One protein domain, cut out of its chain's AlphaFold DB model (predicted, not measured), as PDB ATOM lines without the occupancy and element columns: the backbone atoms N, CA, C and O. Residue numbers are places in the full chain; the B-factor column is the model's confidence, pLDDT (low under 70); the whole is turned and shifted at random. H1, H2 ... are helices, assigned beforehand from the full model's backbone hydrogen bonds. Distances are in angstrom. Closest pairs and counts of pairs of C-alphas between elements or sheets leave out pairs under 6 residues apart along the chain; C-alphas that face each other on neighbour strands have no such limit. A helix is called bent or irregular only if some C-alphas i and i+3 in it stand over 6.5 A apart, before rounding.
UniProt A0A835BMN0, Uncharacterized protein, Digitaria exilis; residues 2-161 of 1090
ATOM      1  N   ALA A   2      13.230 -51.127 -28.269       33.75
ATOM      2  CA  ALA A   2      12.424 -50.172 -27.510       33.75
ATOM      3  C   ALA A   2      12.419 -48.841 -28.274       33.75
ATOM      4  O   ALA A   2      13.440 -48.488 -28.861       33.75
ATOM      5  N   ASN A   3      11.296 -48.122 -28.284       30.80
ATOM      6  CA  ASN A   3      11.282 -46.763 -28.826       30.80
ATOM      7  C   ASN A   3      12.014 -45.822 -27.857       30.80
ATOM      8  O   ASN A   3      11.749 -45.914 -26.654       30.80
ATOM      9  N   PRO A   4      12.839 -44.880 -28.349       42.19
ATOM     10  CA  PRO A   4      13.276 -43.740 -27.556       42.19
ATOM     11  C   PRO A   4      12.063 -42.832 -27.310       42.19
ATOM     12  O   PRO A   4      11.693 -41.997 -28.136       42.19
ATOM     13  N   ILE A   5      11.379 -43.048 -26.187       39.19
ATOM     14  CA  ILE A   5      10.356 -42.127 -25.695       39.19
ATOM     15  C   ILE A   5      11.116 -40.970 -25.053       39.19
ATOM     16  O   ILE A   5      11.626 -41.153 -23.957       39.19
ATOM     17  N   PHE A   6      11.188 -39.841 -25.770       38.97
ATOM     18  CA  PHE A   6      11.783 -38.556 -25.371       38.97
ATOM     19  C   PHE A   6      12.199 -38.474 -23.894       38.97
ATOM     20  O   PHE A   6      11.359 -38.235 -23.020       38.97
ATOM     21  N   GLU A   7      13.501 -38.627 -23.653       55.19
ATOM     22  CA  GLU A   7      14.146 -38.269 -22.391       55.19
ATOM     23  C   GLU A   7      13.832 -36.794 -22.118       55.19
ATOM     24  O   GLU A   7      14.129 -35.902 -22.916       55.19
ATOM     25  N   ASN A   8      13.070 -36.554 -21.052       70.50
ATOM     26  CA  ASN A   8      12.539 -35.241 -20.732       70.50
ATOM     27  C   ASN A   8      13.354 -34.693 -19.558       70.50
ATOM     28  O   ASN A   8      13.128 -35.146 -18.433       70.50
ATOM     29  N   PRO A   9      14.258 -33.718 -19.771       73.81
ATOM     30  CA  PRO A   9      15.211 -33.287 -18.745       73.81
ATOM     31  C   PRO A   9      14.525 -32.710 -17.495       73.81
ATOM     32  O   PRO A   9      15.083 -32.736 -16.403       73.81
ATOM     33  N   ILE A  10      13.266 -32.265 -17.618       77.25
ATOM     34  CA  ILE A  10      12.447 -31.816 -16.484       77.25
ATOM     35  C   ILE A  10      12.133 -32.974 -15.516       77.25
ATOM     36  O   ILE A  10      11.946 -32.723 -14.332       77.25
ATOM     37  N   LEU A  11      12.075 -34.228 -15.979       82.75
ATOM     38  CA  LEU A  11      11.810 -35.409 -15.141       82.75
ATOM     39  C   LEU A  11      13.081 -36.027 -14.538       82.75
ATOM     40  O   LEU A  11      13.001 -36.668 -13.494       82.75
ATOM     41  N   GLU A  12      14.232 -35.832 -15.179       85.56
ATOM     42  CA  GLU A  12      15.547 -36.281 -14.688       85.56
ATOM     43  C   GLU A  12      16.080 -35.378 -13.569       85.56
ATOM     44  O   GLU A  12      16.857 -35.805 -12.715       85.56
ATOM     45  N   ASN A  13      15.602 -34.134 -13.538       85.44
ATOM     46  CA  ASN A  13      15.820 -33.174 -12.473       85.44
ATOM     47  C   ASN A  13      15.430 -33.766 -11.095       85.44
ATOM     48  O   ASN A  13      14.244 -34.013 -10.844       85.44
ATOM     49  N   PRO A  14      16.382 -33.964 -10.161       84.94
ATOM     50  CA  PRO A  14      16.132 -34.717  -8.929       84.94
ATOM     51  C   PRO A  14      15.143 -34.017  -7.986       84.94
ATOM     52  O   PRO A  14      14.447 -34.681  -7.217       84.94
ATOM     53  N   ILE A  15      15.033 -32.686  -8.071       89.50
ATOM     54  CA  ILE A  15      14.080 -31.891  -7.286       89.50
ATOM     55  C   ILE A  15      12.653 -32.124  -7.807       89.50
ATOM     56  O   ILE A  15      11.720 -32.286  -7.019       89.50
ATOM     57  N   VAL A  16      12.485 -32.201  -9.131       89.94
ATOM     58  CA  VAL A  16      11.199 -32.520  -9.770       89.94
ATOM     59  C   VAL A  16      10.808 -33.977  -9.527       89.94
ATOM     60  O   VAL A  16       9.656 -34.235  -9.185       89.94
ATOM     61  N   ALA A  17      11.746 -34.921  -9.625       90.19
ATOM     62  CA  ALA A  17      11.492 -36.330  -9.324       90.19
ATOM     63  C   ALA A  17      11.006 -36.525  -7.873       90.19
ATOM     64  O   ALA A  17       9.950 -37.121  -7.647       90.19
ATOM     65  N   ALA A  18      11.712 -35.936  -6.897       89.25
ATOM     66  CA  ALA A  18      11.308 -35.966  -5.490       89.25
ATOM     67  C   ALA A  18       9.917 -35.340  -5.269       89.25
ATOM     68  O   ALA A  18       9.092 -35.897  -4.542       89.25
ATOM     69  N   ALA A  19       9.621 -34.222  -5.939       88.38
ATOM     70  CA  ALA A  19       8.303 -33.596  -5.889       88.38
ATOM     71  C   ALA A  19       7.196 -34.487  -6.470       88.38
ATOM     72  O   ALA A  19       6.127 -34.603  -5.872       88.38
ATOM     73  N   ILE A  20       7.432 -35.122  -7.621       91.19
ATOM     74  CA  ILE A  20       6.450 -35.998  -8.271       91.19
ATOM     75  C   ILE A  20       6.020 -37.120  -7.325       91.19
ATOM     76  O   ILE A  20       4.817 -37.367  -7.212       91.19
ATOM     77  N   ASP A  21       6.957 -37.751  -6.613       90.62
ATOM     78  CA  ASP A  21       6.627 -38.798  -5.645       90.62
ATOM     79  C   ASP A  21       5.977 -38.249  -4.359       90.62
ATOM     80  O   ASP A  21       5.009 -38.842  -3.876       90.62
ATOM     81  N   ASP A  22       6.398 -37.091  -3.834       88.44
ATOM     82  CA  ASP A  22       5.804 -36.526  -2.607       88.44
ATOM     83  C   ASP A  22       4.374 -35.970  -2.823       88.44
ATOM     84  O   ASP A  22       3.543 -35.958  -1.904       88.44
ATOM     85  N   PHE A  23       4.036 -35.585  -4.062       89.50
ATOM     86  CA  PHE A  23       2.677 -35.202  -4.483       89.50
ATOM     87  C   PHE A  23       1.842 -36.357  -5.063       89.50
ATOM     88  O   PHE A  23       0.643 -36.181  -5.325       89.50
ATOM     89  N   ARG A  24       2.423 -37.552  -5.230       91.38
ATOM     90  CA  ARG A  24       1.772 -38.711  -5.856       91.38
ATOM     91  C   ARG A  24       0.547 -39.162  -5.061       91.38
ATOM     92  O   ARG A  24       0.642 -39.656  -3.943       91.38
ATOM     93  N   GLY A  25      -0.634 -38.962  -5.644       86.50
ATOM     94  CA  GLY A  25      -1.922 -39.240  -4.996       86.50
ATOM     95  C   GLY A  25      -2.397 -38.181  -3.989       86.50
ATOM     96  O   GLY A  25      -3.546 -38.255  -3.567       86.50
ATOM     97  N   ARG A  26      -1.577 -37.170  -3.657       87.56
ATOM     98  CA  ARG A  26      -1.919 -36.092  -2.703       87.56
ATOM     99  C   ARG A  26      -2.444 -34.809  -3.352       87.56
ATOM    100  O   ARG A  26      -2.904 -33.915  -2.654       87.56
ATOM    101  N   LEU A  27      -2.434 -34.699  -4.683       84.12
ATOM    102  CA  LEU A  27      -2.859 -33.480  -5.401       84.12
ATOM    103  C   LEU A  27      -4.314 -33.035  -5.121       84.12
ATOM    104  O   LEU A  27      -4.679 -31.898  -5.415       84.12
ATOM    105  N   GLY A  28      -5.147 -33.931  -4.579       83.00
ATOM    106  CA  GLY A  28      -6.521 -33.646  -4.165       83.00
ATOM    107  C   GLY A  28      -6.696 -33.220  -2.703       83.00
ATOM    108  O   GLY A  28      -7.824 -32.883  -2.324       83.00
ATOM    109  N   ASP A  29      -5.635 -33.234  -1.895       89.81
ATOM    110  CA  ASP A  29      -5.669 -32.847  -0.482       89.81
ATOM    111  C   ASP A  29      -5.751 -31.319  -0.321       89.81
ATOM    112  O   ASP A  29      -5.394 -30.551  -1.216       89.81
ATOM    113  N   ALA A  30      -6.287 -30.854   0.810       83.31
ATOM    114  CA  ALA A  30      -6.543 -29.424   1.020       83.31
ATOM    115  C   ALA A  30      -5.250 -28.604   1.191       83.31
ATOM    116  O   ALA A  30      -5.203 -27.449   0.780       83.31
ATOM    117  N   ASP A  31      -4.209 -29.222   1.749       90.75
ATOM    118  CA  ASP A  31      -2.877 -28.663   1.983       90.75
ATOM    119  C   ASP A  31      -1.922 -28.852   0.789       90.75
ATOM    120  O   ASP A  31      -0.789 -28.374   0.828       90.75
ATOM    121  N   ALA A  32      -2.354 -29.506  -0.297       86.38
ATOM    122  CA  ALA A  32      -1.514 -29.731  -1.476       86.38
ATOM    123  C   ALA A  32      -0.985 -28.412  -2.071       86.38
ATOM    124  O   ALA A  32       0.187 -28.323  -2.426       86.38
ATOM    125  N   VAL A  33      -1.820 -27.368  -2.124       87.81
ATOM    126  CA  VAL A  33      -1.424 -26.037  -2.621       87.81
ATOM    127  C   VAL A  33      -0.368 -25.391  -1.717       87.81
ATOM    128  O   VAL A  33       0.584 -24.803  -2.230       87.81
ATOM    129  N   ASP A  34      -0.497 -25.541  -0.397       90.50
ATOM    130  CA  ASP A  34       0.431 -24.968   0.585       90.50
ATOM    131  C   ASP A  34       1.775 -25.713   0.592       90.50
ATOM    132  O   ASP A  34       2.832 -25.091   0.696       90.50
ATOM    133  N   ARG A  35       1.764 -27.038   0.386       91.69
ATOM    134  CA  ARG A  35       2.992 -27.824   0.188       91.69
ATOM    135  C   ARG A  35       3.714 -27.450  -1.106       91.69
ATOM    136  O   ARG A  35       4.931 -27.288  -1.075       91.69
ATOM    137  N   VAL A  36       3.001 -27.285  -2.230       91.31
ATOM    138  CA  VAL A  36       3.644 -26.829  -3.481       91.31
ATOM    139  C   VAL A  36       4.197 -25.413  -3.302       91.31
ATOM    140  O   VAL A  36       5.273 -25.117  -3.813       91.31
ATOM    141  N   GLN A  37       3.518 -24.550  -2.537       92.31
ATOM    142  CA  GLN A  37       4.050 -23.231  -2.194       92.31
ATOM    143  C   GLN A  37       5.341 -23.326  -1.363       92.31
ATOM    144  O   GLN A  37       6.319 -22.673  -1.707       92.31
ATOM    145  N   GLY A  38       5.393 -24.190  -0.345       92.75
ATOM    146  CA  GLY A  38       6.623 -24.431   0.419       92.75
ATOM    147  C   GLY A  38       7.787 -24.934  -0.447       92.75
ATOM    148  O   GLY A  38       8.923 -24.508  -0.257       92.75
ATOM    149  N   ALA A  39       7.505 -25.782  -1.442       92.56
ATOM    150  CA  ALA A  39       8.508 -26.255  -2.396       92.56
ATOM    151  C   ALA A  39       8.956 -25.167  -3.395       92.56
ATOM    152  O   ALA A  39      10.146 -25.066  -3.693       92.56
ATOM    153  N   LEU A  40       8.037 -24.305  -3.858       92.06
ATOM    154  CA  LEU A  40       8.377 -23.107  -4.640       92.06
ATOM    155  C   LEU A  40       9.317 -22.186  -3.862       92.06
ATOM    156  O   LEU A  40      10.322 -21.742  -4.408       92.06
ATOM    157  N   ASP A  41       8.993 -21.906  -2.602       92.62
ATOM    158  CA  ASP A  41       9.741 -20.957  -1.778       92.62
ATOM    159  C   ASP A  41      11.108 -21.514  -1.355       92.62
ATOM    160  O   ASP A  41      12.074 -20.754  -1.273       92.62
ATOM    161  N   PHE A  42      11.234 -22.839  -1.219       93.81
ATOM    162  CA  PHE A  42      12.529 -23.517  -1.129       93.81
ATOM    163  C   PHE A  42      13.363 -23.341  -2.411       93.81
ATOM    164  O   PHE A  42      14.483 -22.841  -2.340       93.81
ATOM    165  N   VAL A  43      12.816 -23.661  -3.593       92.69
ATOM    166  CA  VAL A  43      13.550 -23.495  -4.867       92.69
ATOM    167  C   VAL A  43      13.927 -22.032  -5.120       92.69
ATOM    168  O   VAL A  43      15.017 -21.760  -5.610       92.69
ATOM    169  N   ARG A  44      13.080 -21.069  -4.741       91.00
ATOM    170  CA  ARG A  44      13.398 -19.630  -4.803       91.00
ATOM    171  C   ARG A  44      14.560 -19.246  -3.887       91.00
ATOM    172  O   ARG A  44      15.400 -18.446  -4.294       91.00
ATOM    173  N   ALA A  45      14.622 -19.801  -2.676       93.06
ATOM    174  CA  ALA A  45      15.742 -19.578  -1.764       93.06
ATOM    175  C   ALA A  45      17.051 -20.143  -2.340       93.06
ATOM    176  O   ALA A  45      18.051 -19.425  -2.370       93.06
ATOM    177  N   GLU A  46      17.020 -21.363  -2.883       93.44
ATOM    178  CA  GLU A  46      18.170 -21.972  -3.564       93.44
ATOM    179  C   GLU A  46      18.596 -21.178  -4.813       93.44
ATOM    180  O   GLU A  46      19.783 -20.941  -4.996       93.44
ATOM    181  N   ILE A  47      17.664 -20.666  -5.633       90.56
ATOM    182  CA  ILE A  47      17.995 -19.790  -6.781       90.56
ATOM    183  C   ILE A  47      18.711 -18.517  -6.317       90.56
ATOM    184  O   ILE A  47      19.720 -18.133  -6.907       90.56
ATOM    185  N   ARG A  48      18.225 -17.866  -5.250       92.00
ATOM    186  CA  ARG A  48      18.855 -16.655  -4.694       92.00
ATOM    187  C   ARG A  48      20.239 -16.955  -4.099       92.00
ATOM    188  O   ARG A  48      21.162 -16.166  -4.294       92.00
ATOM    189  N   GLN A  49      20.410 -18.101  -3.435       93.62
ATOM    190  CA  GLN A  49      21.709 -18.557  -2.928       93.62
ATOM    191  C   GLN A  49      22.679 -18.891  -4.072       93.62
ATOM    192  O   GLN A  49      23.832 -18.469  -4.044       93.62
ATOM    193  N   ASN A  50      22.210 -19.582  -5.111       92.19
ATOM    194  CA  ASN A  50      23.009 -19.947  -6.276       92.19
ATOM    195  C   ASN A  50      23.429 -18.717  -7.100       92.19
ATOM    196  O   ASN A  50      24.570 -18.639  -7.542       92.19
ATOM    197  N   ALA A  51      22.555 -17.714  -7.237       86.38
ATOM    198  CA  ALA A  51      22.895 -16.434  -7.860       86.38
ATOM    199  C   ALA A  51      23.973 -15.660  -7.074       86.38
ATOM    200  O   ALA A  51      24.849 -15.044  -7.681       86.38
ATOM    201  N   ALA A  52      23.963 -15.728  -5.735       91.75
ATOM    202  CA  ALA A  52      25.036 -15.165  -4.913       91.75
ATOM    203  C   ALA A  52      26.365 -15.922  -5.110       91.75
ATOM    204  O   ALA A  52      27.397 -15.286  -5.325       91.75
ATOM    205  N   SER A  53      26.330 -17.260  -5.131       90.88
ATOM    206  CA  SER A  53      27.491 -18.102  -5.461       90.88
ATOM    207  C   SER A  53      28.038 -17.834  -6.868       90.88
ATOM    208  O   SER A  53      29.249 -17.887  -7.074       90.88
ATOM    209  N   PHE A  54      27.168 -17.519  -7.834       89.31
ATOM    210  CA  PHE A  54      27.570 -17.168  -9.196       89.31
ATOM    211  C   PHE A  54      28.281 -15.814  -9.246       89.31
ATOM    212  O   PHE A  54      29.351 -15.714  -9.836       89.31
ATOM    213  N   ALA A  55      27.746 -14.798  -8.566       87.81
ATOM    214  CA  ALA A  55      28.389 -13.488  -8.473       87.81
ATOM    215  C   ALA A  55      29.751 -13.550  -7.747       87.81
ATOM    216  O   ALA A  55      30.679 -12.828  -8.113       87.81
ATOM    217  N   GLU A  56      29.903 -14.431  -6.749       94.00
ATOM    218  CA  GLU A  56      31.204 -14.724  -6.134       94.00
ATOM    219  C   GLU A  56      32.160 -15.398  -7.135       94.00
ATOM    220  O   GLU A  56      33.309 -14.971  -7.265       94.00
ATOM    221  N   ALA A  57      31.684 -16.400  -7.885       90.06
ATOM    222  CA  ALA A  57      32.477 -17.083  -8.906       90.06
ATOM    223  C   ALA A  57      32.924 -16.132 -10.034       90.06
ATOM    224  O   ALA A  57      34.108 -16.112 -10.356       90.06
ATOM    225  N   GLU A  58      32.038 -15.284 -10.574       90.50
ATOM    226  CA  GLU A  58      32.399 -14.253 -11.561       90.50
ATOM    227  C   GLU A  58      33.428 -13.256 -11.013       90.50
ATOM    228  O   GLU A  58      34.377 -12.906 -11.716       90.50
ATOM    229  N   ALA A  59      33.285 -12.813  -9.758       92.06
ATOM    230  CA  ALA A  59      34.235 -11.887  -9.143       92.06
ATOM    231  C   ALA A  59      35.629 -12.518  -8.968       92.06
ATOM    232  O   ALA A  59      36.642 -11.879  -9.272       92.06
ATOM    233  N   LEU A  60      35.695 -13.780  -8.530       93.62
ATOM    234  CA  LEU A  60      36.944 -14.543  -8.437       93.62
ATOM    235  C   LEU A  60      37.556 -14.784  -9.823       93.62
ATOM    236  O   LEU A  60      38.752 -14.566 -10.011       93.62
ATOM    237  N   LEU A  61      36.737 -15.161 -10.804       93.00
ATOM    238  CA  LEU A  61      37.141 -15.428 -12.183       93.00
ATOM    239  C   LEU A  61      37.637 -14.162 -12.901       93.00
ATOM    240  O   LEU A  61      38.619 -14.222 -13.639       93.00
ATOM    241  N   ALA A  62      37.050 -12.993 -12.636       90.62
ATOM    242  CA  ALA A  62      37.555 -11.708 -13.123       90.62
ATOM    243  C   ALA A  62      38.934 -11.359 -12.525       90.62
ATOM    244  O   ALA A  62      39.823 -10.890 -13.242       90.62
ATOM    245  N   VAL A  63      39.149 -11.638 -11.232       94.94
ATOM    246  CA  VAL A  63      40.464 -11.484 -10.581       94.94
ATOM    247  C   VAL A  63      41.479 -12.499 -11.121       94.94
ATOM    248  O   VAL A  63      42.640 -12.140 -11.317       94.94
ATOM    249  N   ALA A  64      41.061 -13.734 -11.406       91.31
ATOM    250  CA  ALA A  64      41.911 -14.767 -11.996       91.31
ATOM    251  C   ALA A  64      42.328 -14.412 -13.430       91.31
ATOM    252  O   ALA A  64      43.525 -14.372 -13.704       91.31
ATOM    253  N   ARG A  65      41.382 -14.028 -14.302       92.88
ATOM    254  CA  ARG A  65      41.663 -13.520 -15.660       92.88
ATOM    255  C   ARG A  65      42.666 -12.376 -15.639       92.88
ATOM    256  O   ARG A  65      43.636 -12.404 -16.388       92.88
ATOM    257  N   ARG A  66      42.473 -11.402 -14.741       93.50
ATOM    258  CA  ARG A  66      43.418 -10.295 -14.565       93.50
ATOM    259  C   ARG A  66      44.810 -10.793 -14.162       93.50
ATOM    260  O   ARG A  66      45.778 -10.405 -14.800       93.50
ATOM    261  N   ARG A  67      44.919 -11.669 -13.157       91.62
ATOM    262  CA  ARG A  67      46.208 -12.220 -12.692       91.62
ATOM    263  C   ARG A  67      46.896 -13.124 -13.713       91.62
ATOM    264  O   ARG A  67      48.120 -13.246 -13.668       91.62
ATOM    265  N   TYR A  68      46.128 -13.771 -14.585       89.06
ATOM    266  CA  TYR A  68      46.627 -14.592 -15.683       89.06
ATOM    267  C   TYR A  68      47.144 -13.716 -16.830       89.06
ATOM    268  O   TYR A  68      48.277 -13.899 -17.256       89.06
ATOM    269  N   ALA A  69      46.402 -12.676 -17.226       87.94
ATOM    270  CA  ALA A  69      46.879 -11.660 -18.166       87.94
ATOM    271  C   ALA A  69      48.124 -10.919 -17.639       87.94
ATOM    272  O   ALA A  69      49.107 -10.775 -18.361       87.94
ATOM    273  N   GLU A  70      48.138 -10.535 -16.357       90.81
ATOM    274  CA  GLU A  70      49.326  -9.984 -15.687       90.81
ATOM    275  C   GLU A  70      50.506 -10.978 -15.710       90.81
ATOM    276  O   GLU A  70      51.642 -10.538 -15.801       90.81
ATOM    277  N   ALA A  71      50.267 -12.299 -15.698       87.81
ATOM    278  CA  ALA A  71      51.313 -13.321 -15.854       87.81
ATOM    279  C   ALA A  71      51.819 -13.449 -17.294       87.81
ATOM    280  O   ALA A  71      53.013 -13.594 -17.512       87.81
ATOM    281  N   LEU A  72      50.910 -13.409 -18.272       86.06
ATOM    282  CA  LEU A  72      51.241 -13.494 -19.693       86.06
ATOM    283  C   LEU A  72      52.056 -12.278 -20.149       86.06
ATOM    284  O   LEU A  72      52.940 -12.435 -20.986       86.06
ATOM    285  N   VAL A  73      51.797 -11.100 -19.569       88.06
ATOM    286  CA  VAL A  73      52.599  -9.882 -19.772       88.06
ATOM    287  C   VAL A  73      53.902  -9.919 -18.960       88.06
ATOM    288  O   VAL A  73      54.933  -9.520 -19.485       88.06
ATOM    289  N   GLU A  74      53.900 -10.445 -17.727       86.94
ATOM    290  CA  GLU A  74      55.126 -10.685 -16.930       86.94
ATOM    291  C   GLU A  74      56.080 -11.677 -17.629       86.94
ATOM    292  O   GLU A  74      57.290 -11.517 -17.533       86.94
ATOM    293  N   ALA A  75      55.547 -12.664 -18.360       82.62
ATOM    294  CA  ALA A  75      56.322 -13.623 -19.150       82.62
ATOM    295  C   ALA A  75      56.756 -13.077 -20.524       82.62
ATOM    296  O   ALA A  75      57.859 -13.380 -20.962       82.62
ATOM    297  N   ALA A  76      55.918 -12.274 -21.195       80.88
ATOM    298  CA  ALA A  76      56.259 -11.650 -22.480       80.88
ATOM    299  C   ALA A  76      57.262 -10.492 -22.336       80.88
ATOM    300  O   ALA A  76      58.124 -10.317 -23.182       80.88
ATOM    301  N   GLY A  77      57.182  -9.720 -21.246       79.25
ATOM    302  CA  GLY A  77      58.086  -8.597 -20.966       79.25
ATOM    303  C   GLY A  77      59.496  -8.996 -20.515       79.25
ATOM    304  O   GLY A  77      60.259  -8.135 -20.079       79.25
ATOM    305  N   CYS A  78      59.840 -10.283 -20.574       71.19
ATOM    306  CA  CYS A  78      61.213 -10.747 -20.450       71.19
ATOM    307  C   CYS A  78      61.901 -10.627 -21.815       71.19
ATOM    308  O   CYS A  78      61.691 -11.479 -22.671       71.19
ATOM    309  N   GLU A  79      62.773  -9.626 -21.983       61.31
ATOM    310  CA  GLU A  79      63.677  -9.441 -23.142       61.31
ATOM    311  C   GLU A  79      64.793 -10.515 -23.204       61.31
ATOM    312  O   GLU A  79      65.969 -10.224 -23.425       61.31
ATOM    313  N   ALA A  80      64.443 -11.768 -22.921       56.91
ATOM    314  CA  ALA A  80      65.316 -12.923 -23.052       56.91
ATOM    315  C   ALA A  80      65.287 -13.443 -24.504       56.91
ATOM    316  O   ALA A  80      64.499 -12.964 -25.324       56.91
ATOM    317  N   SER A  81      66.157 -14.395 -24.854       67.31
ATOM    318  CA  SER A  81      66.176 -14.936 -26.220       67.31
ATOM    319  C   SER A  81      64.867 -15.666 -26.557       67.31
ATOM    320  O   SER A  81      64.096 -16.051 -25.675       67.31
ATOM    321  N   THR A  82      64.626 -15.917 -27.845       65.94
ATOM    322  CA  THR A  82      63.478 -16.719 -28.302       65.94
ATOM    323  C   THR A  82      63.444 -18.124 -27.685       65.94
ATOM    324  O   THR A  82      62.363 -18.673 -27.506       65.94
ATOM    325  N   GLU A  83      64.598 -18.675 -27.294       71.44
ATOM    326  CA  GLU A  83      64.714 -19.952 -26.574       71.44
ATOM    327  C   GLU A  83      64.295 -19.825 -25.093       71.44
ATOM    328  O   GLU A  83      63.545 -20.655 -24.577       71.44
ATOM    329  N   ASP A  84      64.712 -18.754 -24.403       66.31
ATOM    330  CA  ASP A  84      64.300 -18.475 -23.018       66.31
ATOM    331  C   ASP A  84      62.793 -18.163 -22.907       66.31
ATOM    332  O   ASP A  84      62.164 -18.435 -21.875       66.31
ATOM    333  N   ALA A  85      62.187 -17.612 -23.966       64.88
ATOM    334  CA  ALA A  85      60.760 -17.299 -24.015       64.88
ATOM    335  C   ALA A  85      59.873 -18.556 -23.888       64.88
ATOM    336  O   ALA A  85      58.874 -18.530 -23.161       64.88
ATOM    337  N   GLU A  86      60.253 -19.680 -24.506       67.31
ATOM    338  CA  GLU A  86      59.522 -20.947 -24.353       67.31
ATOM    339  C   GLU A  86      59.604 -21.478 -22.913       67.31
ATOM    340  O   GLU A  86      58.597 -21.895 -22.329       67.31
ATOM    341  N   VAL A  87      60.780 -21.362 -22.283       71.88
ATOM    342  CA  VAL A  87      60.992 -21.724 -20.870       71.88
ATOM    343  C   VAL A  87      60.161 -20.831 -19.931       71.88
ATOM    344  O   VAL A  87      59.664 -21.299 -18.899       71.88
ATOM    345  N   ALA A  88      59.948 -19.559 -20.288       69.06
ATOM    346  CA  ALA A  88      59.083 -18.642 -19.543       69.06
ATOM    347  C   ALA A  88      57.586 -18.995 -19.669       69.06
ATOM    348  O   ALA A  88      56.865 -18.962 -18.660       69.06
ATOM    349  N   VAL A  89      57.119 -19.393 -20.860       71.69
ATOM    350  CA  VAL A  89      55.741 -19.880 -21.082       71.69
ATOM    351  C   VAL A  89      55.494 -21.185 -20.317       71.69
ATOM    352  O   VAL A  89      54.498 -21.291 -19.599       71.69
ATOM    353  N   GLY A  90      56.444 -22.123 -20.356       81.56
ATOM    354  CA  GLY A  90      56.411 -23.366 -19.575       81.56
ATOM    355  C   GLY A  90      56.590 -23.192 -18.057       81.56
ATOM    356  O   GLY A  90      56.630 -24.181 -17.320       81.56
ATOM    357  N   SER A  91      56.720 -21.960 -17.550       87.44
ATOM    358  CA  SER A  91      57.086 -21.733 -16.151       87.44
ATOM    359  C   SER A  91      56.015 -22.232 -15.159       87.44
ATOM    360  O   SER A  91      54.818 -21.971 -15.323       87.44
ATOM    361  N   PRO A  92      56.415 -22.864 -14.031       88.94
ATOM    362  CA  PRO A  92      55.477 -23.435 -13.054       88.94
ATOM    363  C   PRO A  92      54.624 -22.384 -12.322       88.94
ATOM    364  O   PRO A  92      53.694 -22.731 -11.599       88.94
ATOM    365  N   LYS A  93      54.925 -21.089 -12.490       89.25
ATOM    366  CA  LYS A  93      54.068 -19.987 -12.032       89.25
ATOM    367  C   LYS A  93      52.896 -19.740 -12.981       89.25
ATOM    368  O   LYS A  93      51.825 -19.375 -12.505       89.25
ATOM    369  N   LEU A  94      53.106 -19.872 -14.291       89.69
ATOM    370  CA  LEU A  94      52.093 -19.576 -15.301       89.69
ATOM    371  C   LEU A  94      51.098 -20.732 -15.406       89.69
ATOM    372  O   LEU A  94      49.898 -20.487 -15.298       89.69
ATOM    373  N   SER A  95      51.576 -21.979 -15.442       90.88
ATOM    374  CA  SER A  95      50.712 -23.170 -15.384       90.88
ATOM    375  C   SER A  95      49.891 -23.245 -14.087       90.88
ATOM    376  O   SER A  95      48.694 -23.517 -14.133       90.88
ATOM    377  N   ALA A  96      50.466 -22.884 -12.932       92.81
ATOM    378  CA  ALA A  96      49.709 -22.788 -11.680       92.81
ATOM    379  C   ALA A  96      48.648 -21.666 -11.679       92.81
ATOM    380  O   ALA A  96      47.627 -21.795 -11.003       92.81
ATOM    381  N   ARG A  97      48.850 -20.567 -12.428       92.62
ATOM    382  CA  ARG A  97      47.812 -19.535 -12.632       92.62
ATOM    383  C   ARG A  97      46.757 -19.974 -13.661       92.62
ATOM    384  O   ARG A  97      45.606 -19.581 -13.496       92.62
ATOM    385  N   ALA A  98      47.123 -20.779 -14.663       91.12
ATOM    386  CA  ALA A  98      46.198 -21.363 -15.638       91.12
ATOM    387  C   ALA A  98      45.250 -22.375 -14.973       91.12
ATOM    388  O   ALA A  98      44.041 -22.162 -14.985       91.12
ATOM    389  N   ALA A  99      45.784 -23.372 -14.261       93.38
ATOM    390  CA  ALA A  99      44.979 -24.369 -13.543       93.38
ATOM    391  C   ALA A  99      44.034 -23.730 -12.501       93.38
ATOM    392  O   ALA A  99      42.881 -24.127 -12.362       93.38
ATOM    393  N   ALA A 100      44.486 -22.679 -11.805       93.25
ATOM    394  CA  ALA A 100      43.644 -21.919 -10.876       93.25
ATOM    395  C   ALA A 100      42.583 -21.035 -11.569       93.25
ATOM    396  O   ALA A 100      41.632 -20.599 -10.920       93.25
ATOM    397  N   TYR A 101      42.737 -20.735 -12.863       91.62
ATOM    398  CA  TYR A 101      41.695 -20.108 -13.679       91.62
ATOM    399  C   TYR A 101      40.696 -21.157 -14.188       91.62
ATOM    400  O   TYR A 101      39.494 -20.915 -14.095       91.62
ATOM    401  N   GLU A 102      41.163 -22.327 -14.625       92.81
ATOM    402  CA  GLU A 102      40.327 -23.462 -15.047       92.81
ATOM    403  C   GLU A 102      39.421 -23.963 -13.911       92.81
ATOM    404  O   GLU A 102      38.208 -24.024 -14.093       92.81
ATOM    405  N   GLU A 103      39.949 -24.164 -12.694       94.69
ATOM    406  CA  GLU A 103      39.142 -24.531 -11.511       94.69
ATOM    407  C   GLU A 103      38.009 -23.514 -11.241       94.69
ATOM    408  O   GLU A 103      36.903 -23.871 -10.822       94.69
ATOM    409  N   LEU A 104      38.254 -22.225 -11.508       94.00
ATOM    410  CA  LEU A 104      37.249 -21.168 -11.368       94.00
ATOM    411  C   LEU A 104      36.258 -21.115 -12.541       94.00
ATOM    412  O   LEU A 104      35.105 -20.738 -12.319       94.00
ATOM    413  N   VAL A 105      36.666 -21.505 -13.753       92.25
ATOM    414  CA  VAL A 105      35.765 -21.700 -14.902       92.25
ATOM    415  C   VAL A 105      34.815 -22.861 -14.608       92.25
ATOM    416  O   VAL A 105      33.600 -22.658 -14.639       92.25
ATOM    417  N   ASP A 106      35.338 -24.024 -14.220       93.56
ATOM    418  CA  ASP A 106      34.545 -25.211 -13.875       93.56
ATOM    419  C   ASP A 106      33.571 -24.929 -12.726       93.56
ATOM    420  O   ASP A 106      32.385 -25.263 -12.798       93.56
ATOM    421  N   ARG A 107      34.029 -24.225 -11.683       93.12
ATOM    422  CA  ARG A 107      33.164 -23.812 -10.571       93.12
ATOM    423  C   ARG A 107      32.061 -22.843 -11.012       93.12
ATOM    424  O   ARG A 107      30.944 -22.943 -10.504       93.12
ATOM    425  N   ALA A 108      32.332 -21.928 -11.945       90.25
ATOM    426  CA  ALA A 108      31.306 -21.045 -12.506       90.25
ATOM    427  C   ALA A 108      30.307 -21.809 -13.399       90.25
ATOM    428  O   ALA A 108      29.104 -21.534 -13.344       90.25
ATOM    429  N   LEU A 109      30.777 -22.798 -14.168       90.75
ATOM    430  CA  LEU A 109      29.943 -23.673 -14.998       90.75
ATOM    431  C   LEU A 109      29.023 -24.561 -14.146       90.75
ATOM    432  O   LEU A 109      27.815 -24.555 -14.371       90.75
ATOM    433  N   ALA A 110      29.539 -25.219 -13.106       91.94
ATOM    434  CA  ALA A 110      28.736 -26.045 -12.196       91.94
ATOM    435  C   ALA A 110      27.624 -25.238 -11.487       91.94
ATOM    436  O   ALA A 110      26.499 -25.715 -11.313       91.94
ATOM    437  N   VAL A 111      27.901 -23.979 -11.125       91.12
ATOM    438  CA  VAL A 111      26.895 -23.056 -10.569       91.12
ATOM    439  C   VAL A 111      25.860 -22.637 -11.629       91.12
ATOM    440  O   VAL A 111      24.672 -22.515 -11.314       91.12
ATOM    441  N   LEU A 112      26.261 -22.469 -12.894       88.94
ATOM    442  CA  LEU A 112      25.340 -22.227 -14.015       88.94
ATOM    443  C   LEU A 112      24.452 -23.440 -14.328       88.94
ATOM    444  O   LEU A 112      23.284 -23.248 -14.674       88.94
ATOM    445  N   GLU A 113      24.961 -24.666 -14.203       90.19
ATOM    446  CA  GLU A 113      24.172 -25.898 -14.347       90.19
ATOM    447  C   GLU A 113      23.153 -26.047 -13.213       90.19
ATOM    448  O   GLU A 113      21.965 -26.259 -13.471       90.19
ATOM    449  N   LEU A 114      23.569 -25.830 -11.959       90.94
ATOM    450  CA  LEU A 114      22.650 -25.834 -10.818       90.94
ATOM    451  C   LEU A 114      21.554 -24.764 -10.970       90.94
ATOM    452  O   LEU A 114      20.386 -25.034 -10.677       90.94
ATOM    453  N   HIS A 115      21.885 -23.591 -11.526       89.75
ATOM    454  CA  HIS A 115      20.892 -22.559 -11.855       89.75
ATOM    455  C   HIS A 115      19.841 -23.066 -12.848       89.75
ATOM    456  O   HIS A 115      18.646 -22.838 -12.657       89.75
ATOM    457  N   VAL A 116      20.262 -23.791 -13.891       85.38
ATOM    458  CA  VAL A 116      19.356 -24.397 -14.880       85.38
ATOM    459  C   VAL A 116      18.424 -25.404 -14.211       85.38
ATOM    460  O   VAL A 116      17.206 -25.289 -14.379       85.38
ATOM    461  N   VAL A 117      18.966 -26.333 -13.419       89.38
ATOM    462  CA  VAL A 117      18.195 -27.362 -12.695       89.38
ATOM    463  C   VAL A 117      17.160 -26.713 -11.770       89.38
ATOM    464  O   VAL A 117      15.974 -27.051 -11.821       89.38
ATOM    465  N   LEU A 118      17.558 -25.714 -10.983       90.69
ATOM    466  CA  LEU A 118      16.634 -24.971 -10.123       90.69
ATOM    467  C   LEU A 118      15.561 -24.216 -10.929       90.69
ATOM    468  O   LEU A 118      14.387 -24.213 -10.555       90.69
ATOM    469  N   SER A 119      15.928 -23.624 -12.069       86.56
ATOM    470  CA  SER A 119      15.006 -22.868 -12.927       86.56
ATOM    471  C   SER A 119      13.936 -23.755 -13.594       86.56
ATOM    472  O   SER A 119      12.768 -23.363 -13.685       86.56
ATOM    473  N   GLN A 120      14.297 -24.984 -13.980       86.69
ATOM    474  CA  GLN A 120      13.355 -25.999 -14.466       86.69
ATOM    475  C   GLN A 120      12.408 -26.458 -13.349       86.69
ATOM    476  O   GLN A 120      11.198 -26.549 -13.568       86.69
ATOM    477  N   ALA A 121      12.940 -26.700 -12.144       88.12
ATOM    478  CA  ALA A 121      12.136 -27.087 -10.989       88.12
ATOM    479  C   ALA A 121      11.116 -25.994 -10.630       88.12
ATOM    480  O   ALA A 121       9.940 -26.296 -10.430       88.12
ATOM    481  N   LEU A 122      11.521 -24.717 -10.646       91.88
ATOM    482  CA  LEU A 122      10.628 -23.572 -10.445       91.88
ATOM    483  C   LEU A 122       9.460 -23.578 -11.448       91.88
ATOM    484  O   LEU A 122       8.300 -23.458 -11.048       91.88
ATOM    485  N   ALA A 123       9.748 -23.765 -12.741       83.44
ATOM    486  CA  ALA A 123       8.723 -23.834 -13.782       83.44
ATOM    487  C   ALA A 123       7.761 -25.022 -13.576       83.44
ATOM    488  O   ALA A 123       6.540 -24.852 -13.663       83.44
ATOM    489  N   PHE A 124       8.290 -26.201 -13.231       89.50
ATOM    490  CA  PHE A 124       7.487 -27.380 -12.903       89.50
ATOM    491  C   PHE A 124       6.569 -27.135 -11.696       89.50
ATOM    492  O   PHE A 124       5.365 -27.389 -11.775       89.50
ATOM    493  N   PHE A 125       7.090 -26.582 -10.598       89.94
ATOM    494  CA  PHE A 125       6.292 -26.300  -9.402       89.94
ATOM    495  C   PHE A 125       5.210 -25.231  -9.638       89.94
ATOM    496  O   PHE A 125       4.128 -25.329  -9.057       89.94
ATOM    497  N   ILE A 126       5.434 -24.246 -10.520       84.94
ATOM    498  CA  ILE A 126       4.394 -23.276 -10.915       84.94
ATOM    499  C   ILE A 126       3.229 -23.995 -11.618       84.94
ATOM    500  O   ILE A 126       2.063 -23.756 -11.285       84.94
ATOM    501  N   LEU A 127       3.530 -24.916 -12.542       85.88
ATOM    502  CA  LEU A 127       2.520 -25.746 -13.209       85.88
ATOM    503  C   LEU A 127       1.809 -26.682 -12.218       85.88
ATOM    504  O   LEU A 127       0.581 -26.794 -12.246       85.88
ATOM    505  N   LEU A 128       2.553 -27.292 -11.290       87.50
ATOM    506  CA  LEU A 128       2.004 -28.166 -10.253       87.50
ATOM    507  C   LEU A 128       1.075 -27.405  -9.292       87.50
ATOM    508  O   LEU A 128       0.018 -27.918  -8.922       87.50
ATOM    509  N   ARG A 129       1.403 -26.150  -8.950       89.88
ATOM    510  CA  ARG A 129       0.547 -25.269  -8.136       89.88
ATOM    511  C   ARG A 129      -0.742 -24.920  -8.871       89.88
ATOM    512  O   ARG A 129      -1.811 -24.943  -8.262       89.88
ATOM    513  N   ALA A 130      -0.660 -24.632 -10.171       80.88
ATOM    514  CA  ALA A 130      -1.838 -24.392 -11.002       80.88
ATOM    515  C   ALA A 130      -2.737 -25.641 -11.082       80.88
ATOM    516  O   ALA A 130      -3.955 -25.525 -10.934       80.88
ATOM    517  N   ALA A 131      -2.145 -26.833 -11.224       81.19
ATOM    518  CA  ALA A 131      -2.865 -28.107 -11.220       81.19
ATOM    519  C   ALA A 131      -3.537 -28.400  -9.864       81.19
ATOM    520  O   ALA A 131      -4.734 -28.680  -9.830       81.19
ATOM    521  N   ALA A 132      -2.821 -28.259  -8.743       83.31
ATOM    522  CA  ALA A 132      -3.379 -28.426  -7.396       83.31
ATOM    523  C   ALA A 132      -4.488 -27.397  -7.095       83.31
ATOM    524  O   ALA A 132      -5.526 -27.728  -6.513       83.31
ATOM    525  N   TYR A 133      -4.332 -26.149  -7.552       82.25
ATOM    526  CA  TYR A 133      -5.380 -25.136  -7.431       82.25
ATOM    527  C   TYR A 133      -6.624 -25.501  -8.256       82.25
ATOM    528  O   TYR A 133      -7.736 -25.461  -7.728       82.25
ATOM    529  N   ALA A 134      -6.462 -25.941  -9.508       77.81
ATOM    530  CA  ALA A 134      -7.575 -26.436 -10.319       77.81
ATOM    531  C   ALA A 134      -8.265 -27.654  -9.670       77.81
ATOM    532  O   ALA A 134      -9.493 -27.698  -9.598       77.81
ATOM    533  N   TRP A 135      -7.496 -28.596  -9.112       84.00
ATOM    534  CA  TRP A 135      -8.022 -29.807  -8.473       84.00
ATOM    535  C   TRP A 135      -8.774 -29.518  -7.164       84.00
ATOM    536  O   TRP A 135      -9.858 -30.059  -6.932       84.00
ATOM    537  N   SER A 136      -8.268 -28.605  -6.328       81.19
ATOM    538  CA  SER A 136      -8.994 -28.141  -5.133       81.19
ATOM    539  C   SER A 136     -10.311 -27.441  -5.506       81.19
ATOM    540  O   SER A 136     -11.349 -27.683  -4.878       81.19
ATOM    541  N   ARG A 137     -10.316 -26.648  -6.588       78.44
ATOM    542  CA  ARG A 137     -11.518 -25.996  -7.136       78.44
ATOM    543  C   ARG A 137     -12.465 -26.965  -7.852       78.44
ATOM    544  O   ARG A 137     -13.666 -26.697  -7.870       78.44
ATOM    545  N   ALA A 138     -11.998 -28.117  -8.335       75.56
ATOM    546  CA  ALA A 138     -12.847 -29.147  -8.939       75.56
ATOM    547  C   ALA A 138     -13.892 -29.727  -7.959       75.56
ATOM    548  O   ALA A 138     -14.913 -30.254  -8.389       75.56
ATOM    549  N   LYS A 139     -13.726 -29.549  -6.641       74.44
ATOM    550  CA  LYS A 139     -14.759 -29.887  -5.639       74.44
ATOM    551  C   LYS A 139     -15.951 -28.909  -5.631       74.44
ATOM    552  O   LYS A 139     -17.013 -29.255  -5.125       74.44
ATOM    553  N   LEU A 140     -15.815 -27.722  -6.234       71.38
ATOM    554  CA  LEU A 140     -16.911 -26.758  -6.457       71.38
ATOM    555  C   LEU A 140     -17.666 -27.019  -7.774       71.38
ATOM    556  O   LEU A 140     -18.785 -26.541  -7.953       71.38
ATOM    557  N   LEU A 141     -17.071 -27.805  -8.676       66.69
ATOM    558  CA  LEU A 141     -17.603 -28.188  -9.987       66.69
ATOM    559  C   LEU A 141     -19.023 -28.788  -9.902       66.69
ATOM    560  O   LEU A 141     -19.888 -28.329 -10.652       66.69
ATOM    561  N   PRO A 142     -19.347 -29.703  -8.956       68.50
ATOM    562  CA  PRO A 142     -20.712 -30.201  -8.793       68.50
ATOM    563  C   PRO A 142     -21.681 -29.118  -8.296       68.50
ATOM    564  O   PRO A 142     -22.854 -29.153  -8.652       68.50
ATOM    565  N   GLY A 143     -21.214 -28.133  -7.521       72.00
ATOM    566  CA  GLY A 143     -22.021 -26.994  -7.061       72.00
ATOM    567  C   GLY A 143     -22.387 -26.034  -8.196       72.00
ATOM    568  O   GLY A 143     -23.537 -25.614  -8.323       72.00
ATOM    569  N   VAL A 144     -21.434 -25.747  -9.089       72.00
ATOM    570  CA  VAL A 144     -21.690 -24.972 -10.317       72.00
ATOM    571  C   VAL A 144     -22.603 -25.755 -11.270       72.00
ATOM    572  O   VAL A 144     -23.572 -25.202 -11.782       72.00
ATOM    573  N   LEU A 145     -22.376 -27.061 -11.453       69.94
ATOM    574  CA  LEU A 145     -23.252 -27.908 -12.272       69.94
ATOM    575  C   LEU A 145     -24.677 -28.011 -11.718       69.94
ATOM    576  O   LEU A 145     -25.626 -27.910 -12.486       69.94
ATOM    577  N   THR A 146     -24.849 -28.190 -10.405       69.69
ATOM    578  CA  THR A 146     -26.179 -28.294  -9.781       69.69
ATOM    579  C   THR A 146     -26.917 -26.963  -9.751       69.69
ATOM    580  O   THR A 146     -28.123 -26.960  -9.971       69.69
ATOM    581  N   THR A 147     -26.234 -25.827  -9.577       72.25
ATOM    582  CA  THR A 147     -26.874 -24.502  -9.714       72.25
ATOM    583  C   THR A 147     -27.269 -24.193 -11.161       72.25
ATOM    584  O   THR A 147     -28.380 -23.716 -11.389       72.25
ATOM    585  N   VAL A 148     -26.441 -24.550 -12.151       74.81
ATOM    586  CA  VAL A 148     -26.807 -24.468 -13.580       74.81
ATOM    587  C   VAL A 148     -27.973 -25.408 -13.912       74.81
ATOM    588  O   VAL A 148     -28.921 -24.990 -14.572       74.81
ATOM    589  N   ALA A 149     -27.960 -26.650 -13.417       71.25
ATOM    590  CA  ALA A 149     -29.039 -27.616 -13.624       71.25
ATOM    591  C   ALA A 149     -30.345 -27.206 -12.918       71.25
ATOM    592  O   ALA A 149     -31.422 -27.404 -13.474       71.25
ATOM    593  N   ALA A 150     -30.268 -26.586 -11.736       71.00
ATOM    594  CA  ALA A 150     -31.426 -26.039 -11.035       71.00
ATOM    595  C   ALA A 150     -32.020 -24.837 -11.784       71.00
ATOM    596  O   ALA A 150     -33.231 -24.787 -11.982       71.00
ATOM    597  N   ALA A 151     -31.186 -23.913 -12.277       72.94
ATOM    598  CA  ALA A 151     -31.638 -22.806 -13.122       72.94
ATOM    599  C   ALA A 151     -32.281 -23.306 -14.432       72.94
ATOM    600  O   ALA A 151     -33.314 -22.788 -14.854       72.94
ATOM    601  N   TYR A 152     -31.716 -24.355 -15.039       68.62
ATOM    602  CA  TYR A 152     -32.257 -25.022 -16.227       68.62
ATOM    603  C   TYR A 152     -33.609 -25.700 -15.946       68.62
ATOM    604  O   TYR A 152     -34.564 -25.502 -16.696       68.62
ATOM    605  N   ALA A 153     -33.725 -26.449 -14.846       69.88
ATOM    606  CA  ALA A 153     -34.973 -27.086 -14.424       69.88
ATOM    607  C   ALA A 153     -36.063 -26.055 -14.087       69.88
ATOM    608  O   ALA A 153     -37.226 -26.250 -14.437       69.88
ATOM    609  N   LEU A 154     -35.688 -24.933 -13.465       72.88
ATOM    610  CA  LEU A 154     -36.603 -23.842 -13.137       72.88
ATOM    611  C   LEU A 154     -37.069 -23.104 -14.403       72.88
ATOM    612  O   LEU A 154     -38.259 -22.836 -14.538       72.88
ATOM    613  N   ALA A 155     -36.188 -22.869 -15.383       69.12
ATOM    614  CA  ALA A 155     -36.575 -22.337 -16.693       69.12
ATOM    615  C   ALA A 155     -37.490 -23.300 -17.482       69.12
ATOM    616  O   ALA A 155     -38.455 -22.866 -18.117       69.12
ATOM    617  N   TYR A 156     -37.239 -24.612 -17.411       67.44
ATOM    618  CA  TYR A 156     -38.103 -25.636 -18.009       67.44
ATOM    619  C   TYR A 156     -39.494 -25.681 -17.347       67.44
ATOM    620  O   TYR A 156     -40.510 -25.721 -18.040       67.44
ATOM    621  N   ALA A 157     -39.558 -25.585 -16.016       70.94
ATOM    622  CA  ALA A 157     -40.816 -25.516 -15.273       70.94
ATOM    623  C   ALA A 157     -41.607 -24.226 -15.569       70.94
ATOM    624  O   ALA A 157     -42.802 -24.292 -15.849       70.94
ATOM    625  N   VAL A 158     -40.945 -23.061 -15.576       71.62
ATOM    626  CA  VAL A 158     -41.572 -21.756 -15.876       71.62
ATOM    627  C   VAL A 158     -42.061 -21.667 -17.328       71.62
ATOM    628  O   VAL A 158     -43.057 -21.004 -17.594       71.62
ATOM    629  N   SER A 159     -41.422 -22.376 -18.263       71.12
ATOM    630  CA  SER A 159     -41.897 -22.504 -19.653       71.12
ATOM    631  C   SER A 159     -42.961 -23.594 -19.859       71.12
ATOM    632  O   SER A 159     -43.294 -23.905 -21.001       71.12
ATOM    633  N   GLY A 160     -43.488 -24.200 -18.787       79.12
ATOM    634  CA  GLY A 160     -44.519 -25.243 -18.868       79.12
ATOM    635  C   GLY A 160     -44.078 -26.504 -19.622       79.12
ATOM    636  O   GLY A 160     -44.919 -27.233 -20.138       79.12
ATOM    637  N   GLY A 161     -42.766 -26.735 -19.751       70.00
ATOM    638  CA  GLY A 161     -42.191 -27.794 -20.583       70.00
ATOM    639  C   GLY A 161     -42.257 -27.554 -22.099       70.00
ATOM    640  O   GLY A 161     -41.838 -28.423 -22.861       70.00
TER     641      GLY A 161
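AT A GLANCE: This is residues 2 to 161 of the 1090 residues of an uncharacterized protein of Digitaria exilis (UniProt A0A835BMN0). Two very long helices, H3 and H5, lie side by side and run opposite ways, making a long, thin helical hairpin, with the short helix H4 at the turn between them. H1 and H2, both short, pack on H5 in its second half, near residues 118 to 125, while H6 sticks out past the far end of H5 and lengthens the rod; residues 2 to 8 stick out from the body as a tail. The printed part has 160 residues with six named helices, in the order H1 to H6 along the chain, and no named strand, and its class is all helix. It is extended, with a radius of gyration of the C-alphas of 29.9 A, and spans 111 by 40 by 29 A.

IN THESE COORDINATES: Start with the longest helix, H5, residues 92 to 137: find C-alpha 92 at (55.477, -23.435, -13.054), and from there the helix runs 67.3 A to C-alpha 137 at (-11.518, -25.996, -7.136). Next look at H3, residues 32 to 76, which runs 64.1 A from C-alpha 32 at (-1.514, -29.731, -1.476), its x rising as that of H5 falls. H4, residues 82 to 89, is 11.0 A long and comes between them in the chain. Before H3 you find H1, residues 9 to 12, with 5.1 A from first to last C-alpha, and H2, residues 14 to 22, with 12.2 A. After H5 comes H6, residues 141 to 158, which runs 25.5 A to C-alpha 158 at (-41.572, -21.756, -15.876). None of the six helices is bent or irregular.

HOW THE PARTS SIT: Begin with H5, the hub, which touches three other helices. It touches H3 with 49 pairs of C-alphas within 8 A; the closest are those of Ala 57 and Ala 108, 5.5 A apart. The two run opposite ways at a shallow tilt of 17 degrees. With residues 118 to 125 alone, H5 touches H2, the closest C-alphas being those of Val 16 and Ala 121, 5.6 A apart. H2 and H5 run the same way at a shallow tilt of 26 degrees. With residues 120 to 124 alone, H5 only just touches H1, with 3 pairs of C-alphas within 8 A, and the closest, those of Ile 10 and Gln 120, are 6.2 A apart. H1 and H2 are close but not clearly touching, at 5.9 A between the C-alphas of Leu 11 and Ala 17. H2 and H3 are near each other, with their closest C-alphas 8.1 A apart. At the turn, H3 and H4 form a helical hairpin at a shallow tilt of 25 degrees, opposite ways; H3 touches H4 with residues 72 to 76 alone, and the C-alphas of Ala 75 and Ala 88 come closest, at 5.7 A. H4 and H5 meet only through their link, as do H5 and H6, and H6 touches no helix. Every O i to N i+4 pair is within hydrogen-bond range in H2, H3 and H6; in H4 it is 2 of 4 and in H5 41 of 42, and H1 is too short for such a pair.

THE WHOLE: The two C-alphas farthest apart, those of Ser 81 and Gly 160, are 111.4 A apart. The printed part has no cut. No link between helices is long: the link from H2 to H3, of 9 residues, is short, and the other four are tight. Residues 2 to 8, 140 to 152 and 154 to 160 stand free. The mean pLDDT of the printed part is 82.6; it is under 70 in 22 residues, among them residues 2 to 7, 79 to 82 and 84 to 86.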